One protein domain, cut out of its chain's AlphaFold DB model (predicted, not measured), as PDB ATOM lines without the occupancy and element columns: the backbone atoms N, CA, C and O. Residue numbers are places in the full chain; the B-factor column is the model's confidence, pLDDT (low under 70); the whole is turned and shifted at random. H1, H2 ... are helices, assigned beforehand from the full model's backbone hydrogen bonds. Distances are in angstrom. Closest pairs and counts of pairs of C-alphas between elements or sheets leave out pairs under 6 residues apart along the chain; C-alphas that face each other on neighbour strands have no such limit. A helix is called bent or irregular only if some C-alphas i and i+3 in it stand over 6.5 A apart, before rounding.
ATOM      1  N   GLU A 108       1.980   0.473 -17.571       81.62
ATOM      2  CA  GLU A 108       0.549   0.298 -17.855       81.62
ATOM      3  C   GLU A 108      -0.295   1.320 -17.085       81.62
ATOM      4  O   GLU A 108      -1.080   2.071 -17.664       81.62
ATOM      5  N   GLU A 109      -0.109   1.379 -15.765       85.69
ATOM      6  CA  GLU A 109      -0.852   2.273 -14.889       85.69
ATOM      7  C   GLU A 109      -0.072   2.567 -13.598       85.69
ATOM      8  O   GLU A 109       0.573   1.691 -13.025       85.69
ATOM      9  N   VAL A 110      -0.175   3.803 -13.102       88.19
ATOM     10  CA  VAL A 110       0.236   4.148 -11.734       88.19
ATOM     11  C   VAL A 110      -0.958   3.926 -10.807       88.19
ATOM     12  O   VAL A 110      -1.962   4.631 -10.913       88.19
ATOM     13  N   LEU A 111      -0.843   2.938  -9.919       86.19
ATOM     14  CA  LEU A 111      -1.927   2.532  -9.020       86.19
ATOM     15  C   LEU A 111      -1.999   3.391  -7.752       86.19
ATOM     16  O   LEU A 111      -3.094   3.736  -7.313       86.19
ATOM     17  N   ASP A 112      -0.848   3.721  -7.164       84.31
ATOM     18  CA  ASP A 112      -0.768   4.430  -5.886       84.31
ATOM     19  C   ASP A 112       0.590   5.140  -5.711       84.31
ATOM     20  O   ASP A 112       1.544   4.884  -6.450       84.31
ATOM     21  N   GLU A 113       0.678   6.039  -4.730       85.06
ATOM     22  CA  GLU A 113       1.888   6.774  -4.356       85.06
ATOM     23  C   GLU A 113       2.227   6.531  -2.883       85.06
ATOM     24  O   GLU A 113       1.410   6.741  -1.988       85.06
ATOM     25  N   MET A 114       3.475   6.145  -2.618       80.25
ATOM     26  CA  MET A 114       3.940   5.835  -1.273       80.25
ATOM     27  C   MET A 114       5.169   6.665  -0.878       80.25
ATOM     28  O   MET A 114       6.159   6.712  -1.598       80.25
ATOM     29  N   THR A 115       5.135   7.266   0.318       73.62
ATOM     30  CA  THR A 115       6.213   8.123   0.851       73.62
ATOM     31  C   THR A 115       7.165   7.425   1.830       73.62
ATOM     32  O   THR A 115       8.328   7.806   1.904       73.62
ATOM     33  N   ASN A 116       6.711   6.390   2.553       74.88
ATOM     34  CA  ASN A 116       7.486   5.748   3.632       74.88
ATOM     35  C   ASN A 116       7.802   4.251   3.404       74.88
ATOM     36  O   ASN A 116       8.279   3.590   4.320       74.88
ATOM     37  N   GLY A 117       7.529   3.697   2.216       61.25
ATOM     38  CA  GLY A 117       7.965   2.345   1.809       61.25
ATOM     39  C   GLY A 117       7.266   1.134   2.458       61.25
ATOM     40  O   GLY A 117       7.689   0.003   2.242       61.25
ATOM     41  N   PHE A 118       6.204   1.329   3.240       58.59
ATOM     42  CA  PHE A 118       5.402   0.254   3.844       58.59
ATOM     43  C   PHE A 118       4.173  -0.166   3.012       58.59
ATOM     44  O   PHE A 118       3.044   0.212   3.317       58.59
ATOM     45  N   GLY A 119       4.363  -0.998   1.992       63.69
ATOM     46  CA  GLY A 119       3.252  -1.552   1.216       63.69
ATOM     47  C   GLY A 119       3.681  -2.773   0.415       63.69
ATOM     48  O   GLY A 119       4.770  -2.790  -0.152       63.69
ATOM     49  N   PHE A 120       2.837  -3.802   0.365       65.38
ATOM     50  CA  PHE A 120       3.086  -4.963  -0.487       65.38
ATOM     51  C   PHE A 120       2.515  -4.697  -1.881       65.38
ATOM     52  O   PHE A 120       1.362  -4.271  -1.974       65.38
ATOM     53  N   PRO A 121       3.286  -4.927  -2.953       63.12
ATOM     54  CA  PRO A 121       2.751  -4.793  -4.295       63.12
ATOM     55  C   PRO A 121       1.640  -5.817  -4.555       63.12
ATOM     56  O   PRO A 121       1.694  -6.951  -4.073       63.12
ATOM     57  N   ILE A 122       0.629  -5.418  -5.326       69.81
ATOM     58  CA  ILE A 122      -0.429  -6.316  -5.798       69.81
ATOM     59  C   ILE A 122       0.138  -7.122  -6.965       69.81
ATOM     60  O   ILE A 122       0.556  -6.515  -7.937       69.81
ATOM     61  N   GLU A 123       0.138  -8.455  -6.876       71.88
ATOM     62  CA  GLU A 123       0.556  -9.429  -7.910       71.88
ATOM     63  C   GLU A 123       1.785  -9.060  -8.767       71.88
ATOM     64  O   GLU A 123       2.876  -9.577  -8.519       71.88
ATOM     65  N   ASN A 124       1.596  -8.227  -9.797       69.38
ATOM     66  CA  ASN A 124       2.609  -7.820 -10.776       69.38
ATOM     67  C   ASN A 124       3.031  -6.339 -10.659       69.38
ATOM     68  O   ASN A 124       3.883  -5.887 -11.418       69.38
ATOM     69  N   ALA A 125       2.451  -5.574  -9.732       80.00
ATOM     70  CA  ALA A 125       2.842  -4.194  -9.471       80.00
ATOM     71  C   ALA A 125       4.226  -4.139  -8.810       80.00
ATOM     72  O   ALA A 125       4.618  -5.047  -8.079       80.00
ATOM     73  N   THR A 126       4.957  -3.048  -9.036       80.00
ATOM     74  CA  THR A 126       6.238  -2.771  -8.373       80.00
ATOM     75  C   THR A 126       6.246  -1.330  -7.873       80.00
ATOM     76  O   THR A 126       5.696  -0.439  -8.520       80.00
ATOM     77  N   TRP A 127       6.842  -1.099  -6.702       84.69
ATOM     78  CA  TRP A 127       7.069   0.246  -6.182       84.69
ATOM     79  C   TRP A 127       8.337   0.823  -6.804       84.69
ATOM     80  O   TRP A 127       9.440   0.518  -6.355       84.69
ATOM     81  N   GLU A 128       8.166   1.656  -7.824       84.44
ATOM     82  CA  GLU A 128       9.270   2.336  -8.500       84.44
ATOM     83  C   GLU A 128       9.433   3.776  -7.991       84.44
ATOM     84  O   GLU A 128       8.436   4.461  -7.732       84.44
ATOM     85  N   PRO A 129      10.671   4.285  -7.860       85.44
ATOM     86  CA  PRO A 129      10.900   5.693  -7.572       85.44
ATOM     87  C   PRO A 129      10.251   6.592  -8.630       85.44
ATOM     88  O   PRO A 129      10.322   6.325  -9.830       85.44
ATOM     89  N   SER A 130       9.699   7.729  -8.205       83.69
ATOM     90  CA  SER A 130       9.076   8.700  -9.119       83.69
ATOM     91  C   SER A 130      10.034   9.207 -10.207       83.69
ATOM     92  O   SER A 130       9.605   9.563 -11.304       83.69
ATOM     93  N   GLU A 131      11.343   9.186  -9.943       83.44
ATOM     94  CA  GLU A 131      12.384   9.545 -10.905       83.44
ATOM     95  C   GLU A 131      12.470   8.606 -12.115       83.44
ATOM     96  O   GLU A 131      12.966   9.033 -13.159       83.44
ATOM     97  N   PHE A 132      12.003   7.360 -11.998       83.06
ATOM     98  CA  PHE A 132      12.032   6.374 -13.084       83.06
ATOM     99  C   PHE A 132      10.849   6.547 -14.046       83.06
ATOM    100  O   PHE A 132      10.914   6.134 -15.199       83.06
ATOM    101  N   LEU A 133       9.798   7.265 -13.636       84.12
ATOM    102  CA  LEU A 133       8.601   7.507 -14.449       84.12
ATOM    103  C   LEU A 133       8.729   8.708 -15.408       84.12
ATOM    104  O   LEU A 133       7.735   9.144 -15.994       84.12
ATOM    105  N   LYS A 134       9.938   9.258 -15.607       82.38
ATOM    106  CA  LYS A 134      10.186  10.429 -16.478       82.38
ATOM    107  C   LYS A 134       9.697  10.218 -17.915       82.38
ATOM    108  O   LYS A 134       9.199  11.162 -18.529       82.38
ATOM    109  N   ASN A 135       9.774   8.985 -18.411       80.38
ATOM    110  CA  ASN A 135       9.372   8.620 -19.771       80.38
ATOM    111  C   ASN A 135       7.896   8.199 -19.884       80.38
ATOM    112  O   ASN A 135       7.411   7.965 -20.989       80.38
ATOM    113  N   ALA A 136       7.147   8.190 -18.772       82.69
ATOM    114  CA  ALA A 136       5.723   7.852 -18.720       82.69
ATOM    115  C   ALA A 136       4.837   9.017 -18.207       82.69
ATOM    116  O   ALA A 136       4.006   8.830 -17.312       82.69
ATOM    117  N   PRO A 137       4.928  10.241 -18.775       85.75
ATOM    118  CA  PRO A 137       4.161  11.389 -18.283       85.75
ATOM    119  C   PRO A 137       2.642  11.237 -18.472       85.75
ATOM    120  O   PRO A 137       1.876  11.944 -17.818       85.75
ATOM    121  N   GLY A 138       2.197  10.354 -19.374       87.44
ATOM    122  CA  GLY A 138       0.781  10.019 -19.561       87.44
ATOM    123  C   GLY A 138       0.196   9.322 -18.333       87.44
ATOM    124  O   GLY A 138      -0.750   9.837 -17.741       87.44
ATOM    125  N   ALA A 139       0.838   8.239 -17.884       86.12
ATOM    126  CA  ALA A 139       0.406   7.462 -16.723       86.12
ATOM    127  C   ALA A 139       0.313   8.324 -15.447       86.12
ATOM    128  O   ALA A 139      -0.669   8.246 -14.709       86.12
ATOM    129  N   ILE A 140       1.274   9.234 -15.235       88.12
ATOM    130  CA  ILE A 140       1.248  10.186 -14.110       88.12
ATOM    131  C   ILE A 140       0.039  11.131 -14.206       88.12
ATOM    132  O   ILE A 140      -0.642  11.383 -13.209       88.12
ATOM    133  N   LYS A 141      -0.244  11.682 -15.395       89.38
ATOM    134  CA  LYS A 141      -1.389  12.588 -15.601       89.38
ATOM    135  C   LYS A 141      -2.717  11.881 -15.355       89.38
ATOM    136  O   LYS A 141      -3.605  12.463 -14.726       89.38
ATOM    137  N   ASP A 142      -2.847  10.649 -15.833       90.75
ATOM    138  CA  ASP A 142      -4.057   9.851 -15.665       90.75
ATOM    139  C   ASP A 142      -4.299   9.525 -14.188       90.75
ATOM    140  O   ASP A 142      -5.405   9.742 -13.686       90.75
ATOM    141  N   TYR A 143      -3.250   9.148 -13.453       89.88
ATOM    142  CA  TYR A 143      -3.306   8.958 -12.003       89.88
ATOM    143  C   TYR A 143      -3.734  10.232 -11.254       89.88
ATOM    144  O   TYR A 143      -4.682  10.218 -10.464       89.88
ATOM    145  N   GLN A 144      -3.136  11.386 -11.570       89.94
ATOM    146  CA  GLN A 144      -3.532  12.670 -10.972       89.94
ATOM    147  C   GLN A 144      -4.999  13.028 -11.257       89.94
ATOM    148  O   GLN A 144      -5.685  13.604 -10.405       89.94
ATOM    149  N   LYS A 145      -5.506  12.700 -12.450       89.06
ATOM    150  CA  LYS A 145      -6.915  12.902 -12.813       89.06
ATOM    151  C   LYS A 145      -7.840  11.984 -12.007       89.06
ATOM    152  O   LYS A 145      -8.883  12.455 -11.541       89.06
ATOM    153  N   LYS A 146      -7.453  10.719 -11.792       87.00
ATOM    154  CA  LYS A 146      -8.177   9.780 -10.917       87.00
ATOM    155  C   LYS A 146      -8.262  10.327  -9.486       87.00
ATOM    156  O   LYS A 146      -9.370  10.475  -8.975       87.00
ATOM    157  N   LEU A 147      -7.152  10.793  -8.904       84.81
ATOM    158  CA  LEU A 147      -7.133  11.400  -7.559       84.81
ATOM    159  C   LEU A 147      -8.077  12.605  -7.409       84.81
ATOM    160  O   LEU A 147      -8.709  12.779  -6.366       84.81
ATOM    161  N   ARG A 148      -8.191  13.448  -8.443       79.44
ATOM    162  CA  ARG A 148      -9.108  14.604  -8.443       79.44
ATOM    163  C   ARG A 148     -10.579  14.200  -8.497       79.44
ATOM    164  O   ARG A 148     -11.421  14.947  -8.010       79.44
ATOM    165  N   THR A 149     -10.880  13.053  -9.100       74.31
ATOM    166  CA  THR A 149     -12.251  12.555  -9.266       74.31
ATOM    167  C   THR A 149     -12.730  11.831  -8.007       74.31
ATOM    168  O   THR A 149     -13.877  12.001  -7.615       74.31
ATOM    169  N   THR A 150     -11.839  11.099  -7.331       68.38
ATOM    170  CA  THR A 150     -12.140  10.347  -6.098       68.38
ATOM    171  C   THR A 150     -12.304  11.237  -4.859       68.38
ATOM    172  O   THR A 150     -12.955  10.842  -3.900       68.38
ATOM    173  N   LYS A 151     -11.742  12.455  -4.856       58.81
ATOM    174  CA  LYS A 151     -11.850  13.421  -3.740       58.81
ATOM    175  C   LYS A 151     -13.157  14.242  -3.723       58.81
ATOM    176  O   LYS A 151     -13.189  15.280  -3.061       58.81
ATOM    177  N   ARG A 152     -14.194  13.840  -4.460       46.38
ATOM    178  CA  ARG A 152     -15.439  14.608  -4.619       46.38
ATOM    179  C   ARG A 152     -16.644  13.921  -3.998       46.38
ATOM    180  O   ARG A 152     -16.700  12.678  -4.065       46.38
TER     181      ARG A 152
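AT A GLANCE: This is residues 108 to 152 of the 152 residues of an uncharacterized protein of Blastomyces percursus (UniProt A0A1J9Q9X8). A wide loop without a named element, residues 108 to 129, leads into a short irregular helix, H1, after which the chain turns a corner into one longer helix, H2. H2 makes one arm of a V, and H1 with the returning part of the loop makes the other, while residues 108 to 112 run between the two arms. The printed part has 45 residues with two named helices, H1 then H2, and no named strand; its class is all helix, although only 20 of the 45 residues are in named elements. It is only just compact, close to loose, with a radius of gyration of the C-alphas of 11.2 A, and it spans 27 by 25 by 20 A.

HOW THE PARTS SIT: After residues 108 to 129 come H1, residues 130 to 135, and H2, residues 137 to 150, joined by a tight link of one residue, Ala 136. The two helices are close but not clearly touching, with 1 pair of C-alphas within 8 A, those of Leu 133 and Ile 140, 7.8 A apart. They run opposite ways at a steep tilt of 60 degrees. Every O i to N i+4 pair of H2 is within hydrogen-bond range; in H1 0 of 2 are, beside 1 of 3 O i to N i+3 pairs.

IN THESE COORDINATES: The printed part begins with C-alpha 108 at (0.549, 0.298, -17.855). H1 begins with C-alpha 130 at (9.076, 8.700, -9.119) and measures 10.7 A from first to last C-alpha; it is irregular, with C-alphas 132 and 135 7.5 A apart. H2 measures 20.4 A and ends with C-alpha 150 at (-12.140, 10.347, -6.098).

THE WHOLE: The C-alphas of Phe 132 and Arg 152, the two farthest apart, are 29.9 A apart. The printed part has no cut and ends at the chain's last residue, 152. Its mean pLDDT is 79.0, with residues 117 to 122, 124 and 150 to 152 under 70.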